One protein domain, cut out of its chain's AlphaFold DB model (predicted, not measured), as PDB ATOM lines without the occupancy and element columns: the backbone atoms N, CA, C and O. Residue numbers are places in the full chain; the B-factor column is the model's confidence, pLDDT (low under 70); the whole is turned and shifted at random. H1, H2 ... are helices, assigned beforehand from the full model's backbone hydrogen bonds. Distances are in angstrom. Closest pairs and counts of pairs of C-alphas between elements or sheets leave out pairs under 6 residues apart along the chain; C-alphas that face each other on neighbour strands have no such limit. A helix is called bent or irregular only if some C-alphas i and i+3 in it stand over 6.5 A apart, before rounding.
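AT A GLANCE: This is residues 2 to 42 and 124 to 203 of the 203 residues of an uncharacterized protein of Proteobacteria bacterium (UniProt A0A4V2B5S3). A long kinked helix, H6, runs through the middle, with the helical hairpin of H1 and H2 side by side with it so that the three make a triangle. H3 and H4 cross the later part of H6 on its two sides, and H5 stands beyond H4, joined to it by a long stretch with no named element. The printed part has 121 residues with six named helices, H1 to H6 in chain order, and no named strand; its class is all helix. It is compact and rounded, with a radius of gyration of the C-alphas of 13.8 A and spans of 36 by 30 by 29 A.

IN THESE COORDINATES: H1 is residues 2 to 10, beginning at C-alpha 2 (-31.501, -48.658, -42.465), and measures 12.3 A. H2 is residues 14 to 22, 12.2 A. H3 is residues 25 to 37, 18.5 A. H4 is residues 130 to 139, 14.4 A, with C-alpha 130 at (-29.195, -45.201, -25.366). H5 is residues 159 to 176, 25.5 A; it has a kink of 25 degrees near residue 166 and is irregular, C-alphas 160 and 163 being 7.3 A apart. H6 is residues 181 to 201, 30.4 A, ending at C-alpha 201 (-37.675, -45.322, -34.167); it has a kink of 34 degrees near residue 188 and is irregular, C-alphas 182 and 185 being 7.5 A apart.

HOW THE PARTS SIT: H6 is the hub, touching the five other helices. H1 and H2 form a hairpin at a shallow tilt of 16 degrees, their closest C-alphas, of Ala 8 and Leu 17, 5.7 A apart. H1 touches residues 191 to 198 of H6, opposite ways at a shallow tilt of 14 degrees; the closest C-alphas, of Ala 8 and Leu 191, are 6.8 A apart. H2 touches H6 the same way at 26 degrees, a shallow tilt, closest at the C-alphas of Leu 14 and Phe 187, 5.2 A. H3 and H4 are apart, but both are about perpendicular to H6: H3 at 78 degrees, closest at the C-alphas of Glu 30 and Ala 197, 5.7 A, and H4 at 88 degrees, closest at those of His 131 and Gly 199, 4.2 A. H5 only just touches H4, with 3 pairs of C-alphas within 8 A, closest at Phe 136 and Tyr 168, 6.9 A. Every O i to N i+4 pair is within hydrogen-bond range in H1, H2 and H4; the counts are 8 of 9 in H3, 12 of 14 in H5 and 15 of 17 in H6.

THE WHOLE: The two C-alphas farthest apart, of Ser 23 and Asn 159, are 38.1 A apart. Residues 43 to 123 are not printed, and C-alphas 42 and 124 are 15.5 A apart across this cut. The link from H4 to H5, residues 140 to 158, is long. Residues 143 to 153 have pLDDT under 70; the mean of the printed part is 88.9.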
ATOM      1  N   SER A   2     -32.814 -48.150 -41.972       88.88
ATOM      2  CA  SER A   2     -31.501 -48.658 -42.465       88.88
ATOM      3  C   SER A   2     -30.871 -47.800 -43.584       88.88
ATOM      4  O   SER A   2     -29.694 -47.444 -43.517       88.88
ATOM      5  N   ARG A   3     -31.678 -47.386 -44.579       93.81
ATOM      6  CA  ARG A   3     -31.240 -46.484 -45.662       93.81
ATOM      7  C   ARG A   3     -30.736 -45.144 -45.121       93.81
ATOM      8  O   ARG A   3     -29.636 -44.736 -45.459       93.81
ATOM      9  N   ILE A   4     -31.527 -44.508 -44.255       95.31
ATOM     10  CA  ILE A   4     -31.223 -43.213 -43.624       95.31
ATOM     11  C   ILE A   4     -29.916 -43.293 -42.841       95.31
ATOM     12  O   ILE A   4     -29.039 -42.459 -43.035       95.31
ATOM     13  N   PHE A   5     -29.761 -44.324 -42.004       95.38
ATOM     14  CA  PHE A   5     -28.525 -44.565 -41.265       95.38
ATOM     15  C   PHE A   5     -27.330 -44.657 -42.215       95.38
ATOM     16  O   PHE A   5     -26.350 -43.947 -42.033       95.38
ATOM     17  N   THR A   6     -27.441 -45.485 -43.258       95.62
ATOM     18  CA  THR A   6     -26.366 -45.688 -44.238       95.62
ATOM     19  C   THR A   6     -25.999 -44.377 -44.932       95.62
ATOM     20  O   THR A   6     -24.822 -44.046 -45.017       95.62
ATOM     21  N   GLN A   7     -26.990 -43.600 -45.378       96.44
ATOM     22  CA  GLN A   7     -26.770 -42.297 -46.010       96.44
ATOM     23  C   GLN A   7     -26.087 -41.308 -45.055       96.44
ATOM     24  O   GLN A   7     -25.144 -40.634 -45.449       96.44
ATOM     25  N   ALA A   8     -26.512 -41.258 -43.790       96.50
ATOM     26  CA  ALA A   8     -25.942 -40.348 -42.801       96.50
ATOM     27  C   ALA A   8     -24.472 -40.666 -42.481       96.50
ATOM     28  O   ALA A   8     -23.646 -39.763 -42.414       96.50
ATOM     29  N   VAL A   9     -24.125 -41.946 -42.319       95.38
ATOM     30  CA  VAL A   9     -22.767 -42.367 -41.914       95.38
ATOM     31  C   VAL A   9     -21.779 -42.438 -43.083       95.38
ATOM     32  O   VAL A   9     -20.582 -42.618 -42.868       95.38
ATOM     33  N   THR A  10     -22.276 -42.330 -44.318       96.25
ATOM     34  CA  THR A  10     -21.462 -42.267 -45.543       96.25
ATOM     35  C   THR A  10     -21.345 -40.858 -46.118       96.25
ATOM     36  O   THR A  10     -20.551 -40.666 -47.035       96.25
ATOM     37  N   ALA A  11     -22.079 -39.881 -45.572       97.38
ATOM     38  CA  ALA A  11     -21.935 -38.478 -45.934       97.38
ATOM     39  C   ALA A  11     -20.506 -37.986 -45.641       97.38
ATOM     40  O   ALA A  11     -19.940 -38.265 -44.584       97.38
ATOM     41  N   LEU A  12     -19.941 -37.238 -46.585       97.31
ATOM     42  CA  LEU A  12     -18.581 -36.695 -46.543       97.31
ATOM     43  C   LEU A  12     -18.563 -35.186 -46.252       97.31
ATOM     44  O   LEU A  12     -17.494 -34.601 -46.095       97.31
ATOM     45  N   SER A  13     -19.733 -34.547 -46.175       97.88
ATOM     46  CA  SER A  13     -19.881 -33.125 -45.846       97.88
ATOM     47  C   SER A  13     -21.169 -32.835 -45.078       97.88
ATOM     48  O   SER A  13     -22.142 -33.594 -45.126       97.88
ATOM     49  N   LEU A  14     -21.212 -31.683 -44.409       97.75
ATOM     50  CA  LEU A  14     -22.405 -31.181 -43.733       97.75
ATOM     51  C   LEU A  14     -23.560 -30.962 -44.716       97.75
ATOM     52  O   LEU A  14     -24.715 -31.195 -44.366       97.75
ATOM     53  N   SER A  15     -23.269 -30.530 -45.947       97.94
ATOM     54  CA  SER A  15     -24.294 -30.349 -46.982       97.94
ATOM     55  C   SER A  15     -24.965 -31.674 -47.349       97.94
ATOM     56  O   SER A  15     -26.190 -31.742 -47.434       97.94
ATOM     57  N   GLU A  16     -24.183 -32.740 -47.525       98.12
ATOM     58  CA  GLU A  16     -24.721 -34.078 -47.785       98.12
ATOM     59  C   GLU A  16     -25.550 -34.590 -46.611       98.12
ATOM     60  O   GLU A  16     -26.645 -35.109 -46.821       98.12
ATOM     61  N   LEU A  17     -25.080 -34.382 -45.380       97.69
ATOM     62  CA  LEU A  17     -25.809 -34.803 -44.187       97.69
ATOM     63  C   LEU A  17     -27.137 -34.048 -44.019       97.69
ATOM     64  O   LEU A  17     -28.153 -34.659 -43.691       97.69
ATOM     65  N   LYS A  18     -27.168 -32.741 -44.316       97.38
ATOM     66  CA  LYS A  18     -28.406 -31.941 -44.336       97.38
ATOM     67  C   LYS A  18     -29.413 -32.473 -45.353       97.38
ATOM     68  O   LYS A  18     -30.571 -32.663 -44.999       97.38
ATOM     69  N   LYS A  19     -28.965 -32.849 -46.557       97.31
ATOM     70  CA  LYS A  19     -29.841 -33.477 -47.564       97.31
ATOM     71  C   LYS A  19     -30.487 -34.767 -47.058       97.31
ATOM     72  O   LYS A  19     -31.610 -35.067 -47.463       97.31
ATOM     73  N   VAL A  20     -29.813 -35.532 -46.190       96.69
ATOM     74  CA  VAL A  20     -30.416 -36.715 -45.551       96.69
ATOM     75  C   VAL A  20     -31.589 -36.307 -44.664       96.69
ATOM     76  O   VAL A  20     -32.618 -36.969 -44.709       96.69
ATOM     77  N   VAL A  21     -31.485 -35.220 -43.903       96.00
ATOM     78  CA  VAL A  21     -32.606 -34.728 -43.088       96.00
ATOM     79  C   VAL A  21     -33.728 -34.190 -43.973       96.00
ATOM     80  O   VAL A  21     -34.865 -34.635 -43.847       96.00
ATOM     81  N   ASP A  22     -33.399 -33.329 -44.934       94.94
ATOM     82  CA  ASP A  22     -34.382 -32.680 -45.813       94.94
ATOM     83  C   ASP A  22     -35.186 -33.690 -46.652       94.94
ATOM     84  O   ASP A  22     -36.355 -33.471 -46.961       94.94
ATOM     85  N   SER A  23     -34.570 -34.820 -47.013       96.19
ATOM     86  CA  SER A  23     -35.198 -35.861 -47.840       96.19
ATOM     87  C   SER A  23     -36.008 -36.893 -47.046       96.19
ATOM     88  O   SER A  23     -36.596 -37.785 -47.659       96.19
ATOM     89  N   ASN A  24     -36.002 -36.843 -45.710       95.94
ATOM     90  CA  ASN A  24     -36.694 -37.814 -44.855       95.94
ATOM     91  C   ASN A  24     -37.470 -37.059 -43.749       95.94
ATOM     92  O   ASN A  24     -36.921 -36.828 -42.667       95.94
ATOM     93  N   PRO A  25     -38.732 -36.653 -44.015       94.06
ATOM     94  CA  PRO A  25     -39.538 -35.830 -43.108       94.06
ATOM     95  C   PRO A  25     -39.662 -36.387 -41.686       94.06
ATOM     96  O   PRO A  25     -39.636 -35.621 -40.729       94.06
ATOM     97  N   GLU A  26     -39.717 -37.710 -41.535       92.50
ATOM     98  CA  GLU A  26     -39.803 -38.377 -40.235       92.50
ATOM     99  C   GLU A  26     -38.552 -38.163 -39.366       92.50
ATOM    100  O   GLU A  26     -38.627 -38.174 -38.141       92.50
ATOM    101  N   ILE A  27     -37.386 -37.948 -39.984       93.56
ATOM    102  CA  ILE A  27     -36.154 -37.602 -39.268       93.56
ATOM    103  C   ILE A  27     -36.119 -36.114 -38.964       93.56
ATOM    104  O   ILE A  27     -35.689 -35.737 -37.878       93.56
ATOM    105  N   ALA A  28     -36.559 -35.275 -39.902       93.75
ATOM    106  CA  ALA A  28     -36.620 -33.835 -39.691       93.75
ATOM    107  C   ALA A  28     -37.520 -33.481 -38.497       93.75
ATOM    108  O   ALA A  28     -37.125 -32.684 -37.648       93.75
ATOM    109  N   GLU A  29     -38.686 -34.124 -38.386       94.44
ATOM    110  CA  GLU A  29     -39.596 -33.976 -37.247       94.44
ATOM    111  C   GLU A  29     -38.916 -34.356 -35.922       94.44
ATOM    112  O   GLU A  29     -38.855 -33.543 -35.004       94.44
ATOM    113  N   GLU A  30     -38.297 -35.536 -35.855       93.69
ATOM    114  CA  GLU A  30     -37.586 -36.016 -34.663       93.69
ATOM    115  C   GLU A  30     -36.390 -35.136 -34.262       93.69
ATOM    116  O   GLU A  30     -36.143 -34.898 -33.077       93.69
ATOM    117  N   VAL A  31     -35.638 -34.627 -35.241       91.00
ATOM    118  CA  VAL A  31     -34.531 -33.686 -35.012       91.00
ATOM    119  C   VAL A  31     -35.053 -32.376 -34.417       91.00
ATOM    120  O   VAL A  31     -34.453 -31.867 -33.468       91.00
ATOM    121  N   ASN A  32     -36.171 -31.857 -34.930       91.94
ATOM    122  CA  ASN A  32     -36.794 -30.632 -34.429       91.94
ATOM    123  C   ASN A  32     -37.353 -30.820 -33.009       91.94
ATOM    124  O   ASN A  32     -37.106 -29.991 -32.133       91.94
ATOM    125  N   GLU A  33     -38.051 -31.929 -32.742       92.81
ATOM    126  CA  GLU A  33     -38.522 -32.268 -31.392       92.81
ATOM    127  C   GLU A  33     -37.364 -32.374 -30.394       92.81
ATOM    128  O   GLU A  33     -37.457 -31.891 -29.259       92.81
ATOM    129  N   PHE A  34     -36.253 -32.986 -30.815       90.88
ATOM    130  CA  PHE A  34     -35.054 -33.079 -29.995       90.88
ATOM    131  C   PHE A  34     -34.519 -31.692 -29.633       90.88
ATOM    132  O   PHE A  34     -34.207 -31.469 -28.469       90.88
ATOM    133  N   GLU A  35     -34.431 -30.756 -30.582       89.94
ATOM    134  CA  GLU A  35     -33.935 -29.396 -30.320       89.94
ATOM    135  C   GLU A  35     -34.834 -28.595 -29.377       89.94
ATOM    136  O   GLU A  35     -34.326 -27.864 -28.528       89.94
ATOM    137  N   LEU A  36     -36.156 -28.760 -29.477       91.94
ATOM    138  CA  LEU A  36     -37.094 -28.118 -28.553       91.94
ATOM    139  C   LEU A  36     -36.903 -28.618 -27.117       91.94
ATOM    140  O   LEU A  36     -37.017 -27.850 -26.163       91.94
ATOM    141  N   LYS A  37     -36.603 -29.911 -26.957       91.56
ATOM    142  CA  LYS A  37     -36.385 -30.536 -25.647       91.56
ATOM    143  C   LYS A  37     -34.970 -30.324 -25.104       91.56
ATOM    144  O   LYS A  37     -34.785 -30.202 -23.893       91.56
ATOM    145  N   TYR A  38     -33.981 -30.309 -25.988       88.38
ATOM    146  CA  TYR A  38     -32.556 -30.222 -25.692       88.38
ATOM    147  C   TYR A  38     -31.929 -29.149 -26.592       88.38
ATOM    148  O   TYR A  38     -31.294 -29.473 -27.604       88.38
ATOM    149  N   PRO A  39     -32.116 -27.862 -26.247       88.44
ATOM    150  CA  PRO A  39     -31.592 -26.772 -27.051       88.44
ATOM    151  C   PRO A  39     -30.070 -26.857 -27.150       88.44
ATOM    152  O   PRO A  39     -29.383 -27.309 -26.230       88.44
ATOM    153  N   LYS A  40     -29.530 -26.403 -28.284       87.31
ATOM    154  CA  LYS A  40     -28.084 -26.339 -28.490       87.31
ATOM    155  C   LYS A  40     -27.473 -25.337 -27.510       87.31
ATOM    156  O   LYS A  40     -27.782 -24.151 -27.566       87.31
ATOM    157  N   VAL A  41     -26.579 -25.815 -26.650       87.12
ATOM    158  CA  VAL A  41     -25.797 -24.982 -25.728       87.12
ATOM    159  C   VAL A  41     -24.312 -25.163 -26.059       87.12
ATOM    160  O   VAL A  41     -23.879 -26.310 -26.212       87.12
ATOM    161  N   PRO A  42     -23.523 -24.081 -26.193       87.69
ATOM    162  CA  PRO A  42     -22.083 -24.177 -26.415       87.69
ATOM    163  C   PRO A  42     -21.392 -24.606 -25.114       87.69
ATOM    164  O   PRO A  42     -21.037 -23.776 -24.286       87.69
ATOM    165  N   SER A 124     -13.790 -34.671 -31.568       88.62
ATOM    166  CA  SER A 124     -13.840 -36.004 -32.177       88.62
ATOM    167  C   SER A 124     -14.569 -37.045 -31.321       88.62
ATOM    168  O   SER A 124     -14.864 -38.142 -31.802       88.62
ATOM    169  N   GLU A 125     -14.895 -36.716 -30.068       92.56
ATOM    170  CA  GLU A 125     -15.580 -37.612 -29.137       92.56
ATOM    171  C   GLU A 125     -17.108 -37.450 -29.225       92.56
ATOM    172  O   GLU A 125     -17.627 -36.350 -29.000       92.56
ATOM    173  N   PRO A 126     -17.870 -38.522 -29.517       93.00
ATOM    174  CA  PRO A 126     -19.324 -38.444 -29.616       93.00
ATOM    175  C   PRO A 126     -19.992 -38.317 -28.247       93.00
ATOM    176  O   PRO A 126     -19.446 -38.741 -27.218       93.00
ATOM    177  N   ILE A 127     -21.225 -37.807 -28.249       91.06
ATOM    178  CA  ILE A 127     -22.128 -37.941 -27.106       91.06
ATOM    179  C   ILE A 127     -22.731 -39.347 -27.147       91.06
ATOM    180  O   ILE A 127     -23.221 -39.802 -28.173       91.06
ATOM    181  N   VAL A 128     -22.698 -40.051 -26.015       91.12
ATOM    182  CA  VAL A 128     -23.254 -41.404 -25.912       91.12
ATOM    183  C   VAL A 128     -24.581 -41.379 -25.176       91.12
ATOM    184  O   VAL A 128     -24.648 -41.038 -23.998       91.12
ATOM    185  N   ASP A 129     -25.618 -41.834 -25.872       89.00
ATOM    186  CA  ASP A 129     -26.961 -42.059 -25.341       89.00
ATOM    187  C   ASP A 129     -27.504 -43.443 -25.754       89.00
ATOM    188  O   ASP A 129     -27.035 -44.055 -26.718       89.00
ATOM    189  N   GLN A 130     -28.530 -43.936 -25.049       89.00
ATOM    190  CA  GLN A 130     -29.195 -45.201 -25.366       89.00
ATOM    191  C   GLN A 130     -29.642 -45.303 -26.828       89.00
ATOM    192  O   GLN A 130     -29.520 -46.380 -27.410       89.00
ATOM    193  N   HIS A 131     -30.133 -44.221 -27.439       91.44
ATOM    194  CA  HIS A 131     -30.655 -44.255 -28.801       91.44
ATOM    195  C   HIS A 131     -29.523 -44.296 -29.832       91.44
ATOM    196  O   HIS A 131     -29.549 -45.136 -30.732       91.44
ATOM    197  N   THR A 132     -28.476 -43.490 -29.646       93.12
ATOM    198  CA  THR A 132     -27.285 -43.502 -30.519       93.12
ATOM    199  C   THR A 132     -26.602 -44.874 -30.541       93.12
ATOM    200  O   THR A 132     -26.357 -45.437 -31.612       93.12
ATOM    201  N   ILE A 133     -26.409 -45.488 -29.367       91.56
ATOM    202  CA  ILE A 133     -25.863 -46.845 -29.246       91.56
ATOM    203  C   ILE A 133     -26.805 -47.872 -29.871       91.56
ATOM    204  O   ILE A 133     -26.347 -48.834 -30.482       91.56
ATOM    205  N   ARG A 134     -28.124 -47.687 -29.762       89.81
ATOM    206  CA  ARG A 134     -29.099 -48.582 -30.394       89.81
ATOM    207  C   ARG A 134     -28.976 -48.578 -31.916       89.81
ATOM    208  O   ARG A 134     -28.961 -49.654 -32.513       89.81
ATOM    209  N   ALA A 135     -28.878 -47.396 -32.525       91.94
ATOM    210  CA  ALA A 135     -28.676 -47.252 -33.963       91.94
ATOM    211  C   ALA A 135     -27.360 -47.914 -34.400       91.94
ATOM    212  O   ALA A 135     -27.362 -48.735 -35.318       91.94
ATOM    213  N   PHE A 136     -26.271 -47.640 -33.674       91.88
ATOM    214  CA  PHE A 136     -24.968 -48.261 -33.910       91.88
ATOM    215  C   PHE A 136     -25.019 -49.791 -33.805       91.88
ATOM    216  O   PHE A 136     -24.595 -50.476 -34.726       91.88
ATOM    217  N   CYS A 137     -25.610 -50.353 -32.750       88.69
ATOM    218  CA  CYS A 137     -25.702 -51.805 -32.595       88.69
ATOM    219  C   CYS A 137     -26.535 -52.487 -33.688       88.69
ATOM    220  O   CYS A 137     -26.338 -53.670 -33.959       88.69
ATOM    221  N   LYS A 138     -27.522 -51.785 -34.258       87.88
ATOM    222  CA  LYS A 138     -28.421 -52.350 -35.269       87.88
ATOM    223  C   LYS A 138     -27.836 -52.289 -36.679       87.88
ATOM    224  O   LYS A 138     -28.066 -53.219 -37.448       87.88
ATOM    225  N   PHE A 139     -27.161 -51.197 -37.023       89.00
ATOM    226  CA  PHE A 139     -26.754 -50.913 -38.402       89.00
ATOM    227  C   PHE A 139     -25.256 -50.627 -38.572       89.00
ATOM    228  O   PHE A 139     -24.766 -50.648 -39.697       89.00
ATOM    229  N   GLY A 140     -24.541 -50.332 -37.488       82.56
ATOM    230  CA  GLY A 140     -23.106 -50.065 -37.501       82.56
ATOM    231  C   GLY A 140     -22.255 -51.334 -37.491       82.56
ATOM    232  O   GLY A 140     -22.755 -52.457 -37.395       82.56
ATOM    233  N   ASP A 141     -20.940 -51.137 -37.570       75.88
ATOM    234  CA  ASP A 141     -19.975 -52.229 -37.499       75.88
ATOM    235  C   ASP A 141     -19.700 -52.623 -36.041       75.88
ATOM    236  O   ASP A 141     -18.930 -51.983 -35.322       75.88
ATOM    237  N   VAL A 142     -20.353 -53.700 -35.600       70.94
ATOM    238  CA  VAL A 142     -20.174 -54.289 -34.265       70.94
ATOM    239  C   VAL A 142     -19.174 -55.446 -34.245       70.94
ATOM    240  O   VAL A 142     -19.077 -56.141 -33.232       70.94
ATOM    241  N   SER A 143     -18.415 -55.673 -35.325       67.75
ATOM    242  CA  SER A 143     -17.431 -56.768 -35.408       67.75
ATOM    243  C   SER A 143     -16.390 -56.720 -34.278       67.75
ATOM    244  O   SER A 143     -15.956 -57.759 -33.781       67.75
ATOM    245  N   MET A 144     -16.083 -55.512 -33.793       60.41
ATOM    246  CA  MET A 144     -15.192 -55.224 -32.661       60.41
ATOM    247  C   MET A 144     -15.774 -55.606 -31.286       60.41
ATOM    248  O   MET A 144     -15.044 -55.676 -30.299       60.41
ATOM    249  N   VAL A 145     -17.084 -55.861 -31.186       64.94
ATOM    250  CA  VAL A 145     -17.801 -56.183 -29.936       64.94
ATOM    251  C   VAL A 145     -18.442 -57.567 -30.080       64.94
ATOM    252  O   VAL A 145     -19.654 -57.747 -29.960       64.94
ATOM    253  N   SER A 146     -17.593 -58.554 -30.368       50.44
ATOM    254  CA  SER A 146     -17.871 -59.921 -30.840       50.44
ATOM    255  C   SER A 146     -18.802 -60.815 -29.991       50.44
ATOM    256  O   SER A 146     -18.967 -61.991 -30.304       50.44
ATOM    257  N   SER A 147     -19.475 -60.304 -28.955       55.00
ATOM    258  CA  SER A 147     -20.379 -61.090 -28.097       55.00
ATOM    259  C   SER A 147     -21.845 -60.640 -28.084       55.00
ATOM    260  O   SER A 147     -22.696 -61.375 -27.579       55.00
ATOM    261  N   ARG A 148     -22.201 -59.472 -28.641       56.12
ATOM    262  CA  ARG A 148     -23.576 -58.942 -28.538       56.12
ATOM    263  C   ARG A 148     -24.374 -59.156 -29.823       56.12
ATOM    264  O   ARG A 148     -24.423 -58.297 -30.689       56.12
ATOM    265  N   LYS A 149     -25.082 -60.290 -29.904       51.91
ATOM    266  CA  LYS A 149     -26.070 -60.571 -30.972       51.91
ATOM    267  C   LYS A 149     -27.381 -59.777 -30.831       51.91
ATOM    268  O   LYS A 149     -28.228 -59.844 -31.717       51.91
ATOM    269  N   VAL A 150     -27.583 -59.062 -29.717       59.84
ATOM    270  CA  VAL A 150     -28.854 -58.402 -29.383       59.84
ATOM    271  C   VAL A 150     -28.633 -56.921 -29.091       59.84
ATOM    272  O   VAL A 150     -27.754 -56.546 -28.314       59.84
ATOM    273  N   ILE A 151     -29.475 -56.089 -29.701       65.00
ATOM    274  CA  ILE A 151     -29.544 -54.645 -29.479       65.00
ATOM    275  C   ILE A 151     -29.819 -54.385 -27.986       65.00
ATOM    276  O   ILE A 151     -30.832 -54.873 -27.472       65.00
ATOM    277  N   PRO A 152     -28.984 -53.608 -27.271       64.50
ATOM    278  CA  PRO A 152     -29.243 -53.308 -25.872       64.50
ATOM    279  C   PRO A 152     -30.555 -52.521 -25.733       64.50
ATOM    280  O   PRO A 152     -30.645 -51.359 -26.123       64.50
ATOM    281  N   ARG A 153     -31.579 -53.133 -25.125       69.81
ATOM    282  CA  ARG A 153     -32.755 -52.424 -24.589       69.81
ATOM    283  C   ARG A 153     -32.453 -51.930 -23.175       69.81
ATOM    284  O   ARG A 153     -33.129 -52.294 -22.220       69.81
ATOM    285  N   LYS A 154     -31.360 -51.185 -23.026       74.88
ATOM    286  CA  LYS A 154     -30.856 -50.752 -21.723       74.88
ATOM    287  C   LYS A 154     -30.945 -49.237 -21.628       74.88
ATOM    288  O   LYS A 154     -30.428 -48.549 -22.498       74.88
ATOM    289  N   SER A 155     -31.557 -48.750 -20.553       75.00
ATOM    290  CA  SER A 155     -31.629 -47.320 -20.240       75.00
ATOM    291  C   SER A 155     -30.406 -46.790 -19.497       75.00
ATOM    292  O   SER A 155     -30.214 -45.584 -19.396       75.00
ATOM    293  N   VAL A 156     -29.567 -47.681 -18.964       81.69
ATOM    294  CA  VAL A 156     -28.446 -47.315 -18.093       81.69
ATOM    295  C   VAL A 156     -27.195 -48.094 -18.474       81.69
ATOM    296  O   VAL A 156     -27.116 -49.290 -18.207       81.69
ATOM    297  N   PHE A 157     -26.181 -47.446 -19.042       86.38
ATOM    298  CA  PHE A 157     -24.892 -48.092 -19.318       86.38
ATOM    299  C   PHE A 157     -24.038 -48.202 -18.056       86.38
ATOM    300  O   PHE A 157     -24.083 -47.335 -17.186       86.38
ATOM    301  N   ARG A 158     -23.293 -49.305 -17.946       87.06
ATOM    302  CA  ARG A 158     -22.395 -49.588 -16.822       87.06
ATOM    303  C   ARG A 158     -20.943 -49.701 -17.278       87.06
ATOM    304  O   ARG A 158     -20.682 -49.797 -18.472       87.06
ATOM    305  N   ASN A 159     -20.007 -49.796 -16.336       84.94
ATOM    306  CA  ASN A 159     -18.594 -50.097 -16.615       84.94
ATOM    307  C   ASN A 159     -18.386 -51.309 -17.540       84.94
ATOM    308  O   ASN A 159     -17.529 -51.275 -18.421       84.94
ATOM    309  N   SER A 160     -19.211 -52.350 -17.411       85.44
ATOM    310  CA  SER A 160     -19.173 -53.528 -18.290       85.44
ATOM    311  C   SER A 160     -19.566 -53.246 -19.749       85.44
ATOM    312  O   SER A 160     -19.313 -54.072 -20.623       85.44
ATOM    313  N   ASP A 161     -20.167 -52.089 -20.037       86.75
ATOM    314  CA  ASP A 161     -20.493 -51.631 -21.388       86.75
ATOM    315  C   ASP A 161     -19.361 -50.806 -22.028       86.75
ATOM    316  O   ASP A 161     -19.474 -50.429 -23.194       86.75
ATOM    317  N   GLN A 162     -18.251 -50.551 -21.319       87.25
ATOM    318  CA  GLN A 162     -17.128 -49.767 -21.846       87.25
ATOM    319  C   GLN A 162     -16.586 -50.280 -23.194       87.25
ATOM    320  O   GLN A 162     -16.306 -49.438 -24.048       87.25
ATOM    321  N   PRO A 163     -16.466 -51.601 -23.452       87.94
ATOM    322  CA  PRO A 163     -16.036 -52.087 -24.764       87.94
ATOM    323  C   PRO A 163     -16.974 -51.657 -25.900       87.94
ATOM    324  O   PRO A 163     -16.506 -51.239 -26.955       87.94
ATOM    325  N   LEU A 164     -18.292 -51.684 -25.666       88.31
ATOM    326  CA  LEU A 164     -19.286 -51.229 -26.642       88.31
ATOM    327  C   LEU A 164     -19.173 -49.721 -26.889       88.31
ATOM    328  O   LEU A 164     -19.203 -49.278 -28.033       88.31
ATOM    329  N   ILE A 165     -19.002 -48.944 -25.821       90.12
ATOM    330  CA  ILE A 165     -18.822 -47.491 -25.908       90.12
ATOM    331  C   ILE A 165     -17.537 -47.152 -26.669       90.12
ATOM    332  O   ILE A 165     -17.547 -46.268 -27.518       90.12
ATOM    333  N   ASN A 166     -16.445 -47.880 -26.432       90.44
ATOM    334  CA  ASN A 166     -15.194 -47.690 -27.165       90.44
ATOM    335  C   ASN A 166     -15.332 -48.016 -28.654       90.44
ATOM    336  O   ASN A 166     -14.841 -47.247 -29.476       90.44
ATOM    337  N   ALA A 167     -16.026 -49.101 -29.006       91.00
ATOM    338  CA  ALA A 167     -16.288 -49.431 -30.404       91.00
ATOM    339  C   ALA A 167     -17.126 -48.346 -31.096       91.00
ATOM    340  O   ALA A 167     -16.777 -47.913 -32.189       91.00
ATOM    341  N   TYR A 168     -18.170 -47.843 -30.428       92.81
ATOM    342  CA  TYR A 168     -18.963 -46.728 -30.942       92.81
ATOM    343  C   TYR A 168     -18.116 -45.466 -31.153       92.81
ATOM    344  O   TYR A 168     -18.195 -44.860 -32.216       92.81
ATOM    345  N   ARG A 169     -17.263 -45.099 -30.189       93.25
ATOM    346  CA  ARG A 169     -16.356 -43.941 -30.308       93.25
ATOM    347  C   ARG A 169     -15.420 -44.068 -31.505       93.25
ATOM    348  O   ARG A 169     -15.299 -43.131 -32.284       93.25
ATOM    349  N   GLN A 170     -14.778 -45.225 -31.664       92.56
ATOM    350  CA  GLN A 170     -13.864 -45.482 -32.780       92.56
ATOM    351  C   GLN A 170     -14.591 -45.429 -34.125       92.56
ATOM    352  O   GLN A 170     -14.124 -44.781 -35.059       92.56
ATOM    353  N   TRP A 171     -15.762 -46.060 -34.204       93.88
ATOM    354  CA  TRP A 171     -16.612 -46.018 -35.386       93.88
ATOM    355  C   TRP A 171     -17.035 -44.585 -35.728       93.88
ATOM    356  O   TRP A 171     -16.860 -44.153 -36.866       93.88
ATOM    357  N   PHE A 172     -17.512 -43.820 -34.748       94.75
ATOM    358  CA  PHE A 172     -17.941 -42.438 -34.942       94.75
ATOM    359  C   PHE A 172     -16.788 -41.539 -35.397       94.75
ATOM    360  O   PHE A 172     -16.922 -40.782 -36.359       94.75
ATOM    361  N   LYS A 173     -15.618 -41.682 -34.766       94.06
ATOM    362  CA  LYS A 173     -14.400 -40.972 -35.159       94.06
ATOM    363  C   LYS A 173     -14.009 -41.270 -36.606       94.06
ATOM    364  O   LYS A 173     -13.725 -40.344 -37.353       94.06
ATOM    365  N   SER A 174     -14.110 -42.529 -37.041       93.69
ATOM    366  CA  SER A 174     -13.825 -42.913 -38.433       93.69
ATOM    367  C   SER A 174     -14.758 -42.261 -39.466       93.69
ATOM    368  O   SER A 174     -14.395 -42.151 -40.638       93.69
ATOM    369  N   ILE A 175     -15.960 -41.840 -39.051       94.81
ATOM    370  CA  ILE A 175     -16.878 -41.059 -39.887       94.81
ATOM    371  C   ILE A 175     -16.402 -39.606 -39.923       94.81
ATOM    372  O   ILE A 175     -16.191 -39.067 -41.007       94.81
ATOM    373  N   LEU A 176     -16.167 -38.994 -38.757       95.50
ATOM    374  CA  LEU A 176     -15.708 -37.604 -38.667       95.50
ATOM    375  C   LEU A 176     -14.369 -37.360 -39.370       95.50
ATOM    376  O   LEU A 176     -14.170 -36.293 -39.950       95.50
ATOM    377  N   ASP A 177     -13.465 -38.338 -39.360       95.38
ATOM    378  CA  ASP A 177     -12.157 -38.221 -40.003       95.38
ATOM    379  C   ASP A 177     -12.256 -38.020 -41.526       95.38
ATOM    380  O   ASP A 177     -11.346 -37.445 -42.123       95.38
ATOM    381  N   LYS A 178     -13.380 -38.410 -42.143       95.62
ATOM    382  CA  LYS A 178     -13.663 -38.218 -43.577       95.62
ATOM    383  C   LYS A 178     -14.242 -36.839 -43.906       95.62
ATOM    384  O   LYS A 178     -14.309 -36.482 -45.078       95.62
ATOM    385  N   VAL A 179     -14.663 -36.080 -42.894       96.75
ATOM    386  CA  VAL A 179     -15.330 -34.780 -43.040       96.75
ATOM    387  C   VAL A 179     -14.299 -33.644 -42.926       96.75
ATOM    388  O   VAL A 179     -13.393 -33.727 -42.080       96.75
ATOM    389  N   PRO A 180     -14.417 -32.562 -43.727       95.94
ATOM    390  CA  PRO A 180     -13.566 -31.379 -43.611       95.94
ATOM    391  C   PRO A 180     -13.537 -30.813 -42.188       95.94
ATOM    392  O   PRO A 180     -14.582 -30.661 -41.562       95.94
ATOM    393  N   ILE A 181     -12.347 -30.454 -41.688       93.31
ATOM    394  CA  ILE A 181     -12.135 -30.026 -40.289       93.31
ATOM    395  C   ILE A 181     -13.100 -28.906 -39.874       93.31
ATOM    396  O   ILE A 181     -13.712 -29.002 -38.816       93.31
ATOM    397  N   GLY A 182     -13.298 -27.896 -40.730       93.81
ATOM    398  CA  GLY A 182     -14.183 -26.758 -40.448       93.81
ATOM    399  C   GLY A 182     -15.679 -27.094 -40.362       93.81
ATOM    400  O   GLY A 182     -16.457 -26.263 -39.909       93.81
ATOM    401  N   GLU A 183     -16.094 -28.295 -40.770       95.50
ATOM    402  CA  GLU A 183     -17.490 -28.743 -40.714       95.50
ATOM    403  C   GLU A 183     -17.751 -29.742 -39.581       95.50
ATOM    404  O   GLU A 183     -18.911 -30.017 -39.264       95.50
ATOM    405  N   ARG A 184     -16.700 -30.294 -38.955       93.62
ATOM    406  CA  ARG A 184     -16.812 -31.449 -38.049       93.62
ATOM    407  C   ARG A 184     -17.725 -31.202 -36.855       93.62
ATOM    408  O   ARG A 184     -18.495 -32.096 -36.521       93.62
ATOM    409  N   ALA A 185     -17.682 -30.019 -36.246       91.06
ATOM    410  CA  ALA A 185     -18.513 -29.700 -35.086       91.06
ATOM    411  C   ALA A 185     -20.018 -29.754 -35.415       91.06
ATOM    412  O   ALA A 185     -20.787 -30.445 -34.743       91.06
ATOM    413  N   GLU A 186     -20.441 -29.086 -36.492       93.62
ATOM    414  CA  GLU A 186     -21.840 -29.096 -36.938       93.62
ATOM    415  C   GLU A 186     -22.251 -30.448 -37.524       93.62
ATOM    416  O   GLU A 186     -23.371 -30.909 -37.301       93.62
ATOM    417  N   PHE A 187     -21.341 -31.114 -38.240       96.00
ATOM    418  CA  PHE A 187     -21.575 -32.453 -38.769       96.00
ATOM    419  C   PHE A 187     -21.818 -33.451 -37.637       96.00
ATOM    420  O   PHE A 187     -22.812 -34.171 -37.665       96.00
ATOM    421  N   LYS A 188     -20.957 -33.458 -36.612       94.69
ATOM    422  CA  LYS A 188     -21.116 -34.271 -35.401       94.69
ATOM    423  C   LYS A 188     -22.466 -34.011 -34.751       94.69
ATOM    424  O   LYS A 188     -23.192 -34.956 -34.463       94.69
ATOM    425  N   TYR A 189     -22.798 -32.739 -34.534       93.31
ATOM    426  CA  TYR A 189     -24.047 -32.348 -33.891       93.31
ATOM    427  C   TYR A 189     -25.274 -32.880 -34.642       93.31
ATOM    428  O   TYR A 189     -26.187 -33.432 -34.028       93.31
ATOM    429  N   LEU A 190     -25.291 -32.752 -35.970       95.25
ATOM    430  CA  LEU A 190     -26.383 -33.256 -36.796       95.25
ATOM    431  C   LEU A 190     -26.407 -34.791 -36.845       95.25
ATOM    432  O   LEU A 190     -27.478 -35.392 -36.742       95.25
ATOM    433  N   LEU A 191     -25.239 -35.430 -36.952       96.19
ATOM    434  CA  LEU A 191     -25.120 -36.886 -36.987       96.19
ATOM    435  C   LEU A 191     -25.622 -37.512 -35.681       96.19
ATOM    436  O   LEU A 191     -26.419 -38.445 -35.742       96.19
ATOM    437  N   ASP A 192     -25.229 -36.978 -34.520       94.44
ATOM    438  CA  ASP A 192     -25.686 -37.452 -33.205       94.44
ATOM    439  C   ASP A 192     -27.220 -37.480 -33.126       94.44
ATOM    440  O   ASP A 192     -27.807 -38.460 -32.659       94.44
ATOM    441  N   LYS A 193     -27.895 -36.458 -33.662       94.56
ATOM    442  CA  LYS A 193     -29.363 -36.403 -33.682       94.56
ATOM    443  C   LYS A 193     -29.998 -37.363 -34.669       94.56
ATOM    444  O   LYS A 193     -31.010 -37.974 -34.340       94.56
ATOM    445  N   ILE A 194     -29.423 -37.524 -35.860       95.81
ATOM    446  CA  ILE A 194     -29.917 -38.521 -36.816       95.81
ATOM    447  C   ILE A 194     -29.800 -39.917 -36.197       95.81
ATOM    448  O   ILE A 194     -30.742 -40.704 -36.261       95.81
ATOM    449  N   LEU A 195     -28.679 -40.221 -35.535       95.25
ATOM    450  CA  LEU A 195     -28.489 -41.487 -34.824       95.25
ATOM    451  C   LEU A 195     -29.468 -41.645 -33.659       95.25
ATOM    452  O   LEU A 195     -29.997 -42.740 -33.456       95.25
ATOM    453  N   PHE A 196     -29.745 -40.570 -32.919       94.25
ATOM    454  CA  PHE A 196     -30.781 -40.558 -31.894       94.25
ATOM    455  C   PHE A 196     -32.161 -40.879 -32.487       94.25
ATOM    456  O   PHE A 196     -32.807 -41.815 -32.021       94.25
ATOM    457  N   ALA A 197     -32.589 -40.180 -33.542       94.88
ATOM    458  CA  ALA A 197     -33.884 -40.374 -34.196       94.88
ATOM    459  C   ALA A 197     -34.032 -41.799 -34.756       94.88
ATOM    460  O   ALA A 197     -35.002 -42.501 -34.461       94.88
ATOM    461  N   VAL A 198     -33.012 -42.282 -35.475       94.12
ATOM    462  CA  VAL A 198     -32.955 -43.665 -35.971       94.12
ATOM    463  C   VAL A 198     -33.051 -44.658 -34.813       94.12
ATOM    464  O   VAL A 198     -33.786 -45.639 -34.899       94.12
ATOM    465  N   GLY A 199     -32.329 -44.420 -33.718       92.19
ATOM    466  CA  GLY A 199     -32.367 -45.262 -32.527       92.19
ATOM    467  C   GLY A 199     -33.714 -45.237 -31.806       92.19
ATOM    468  O   GLY A 199     -34.175 -46.270 -31.319       92.19
ATOM    469  N   LYS A 200     -34.372 -44.082 -31.722       91.38
ATOM    470  CA  LYS A 200     -35.713 -43.938 -31.147       91.38
ATOM    471  C   LYS A 200     -36.725 -44.759 -31.944       91.38
ATOM    472  O   LYS A 200     -37.362 -45.607 -31.338       91.38
ATOM    473  N   ALA A 201     -36.738 -44.633 -33.272       91.62
ATOM    474  CA  ALA A 201     -37.675 -45.322 -34.167       91.62
ATOM    475  C   ALA A 201     -37.499 -46.851 -34.278       91.62
ATOM    476  O   ALA A 201     -38.327 -47.539 -34.871       91.62
ATOM    477  N   LEU A 202     -36.415 -47.414 -33.738       86.19
ATOM    478  CA  LEU A 202     -36.259 -48.868 -33.594       86.19
ATOM    479  C   LEU A 202     -37.088 -49.450 -32.430       86.19
ATOM    480  O   LEU A 202     -36.931 -50.635 -32.117       86.19
ATOM    481  N   TYR A 203     -37.905 -48.629 -31.767       72.31
ATOM    482  CA  TYR A 203     -38.750 -48.989 -30.635       72.31
ATOM    483  C   TYR A 203     -40.149 -48.401 -30.775       72.31
ATOM    484  O   TYR A 203     -40.241 -47.229 -31.193       72.31
TER     485      TYR A 203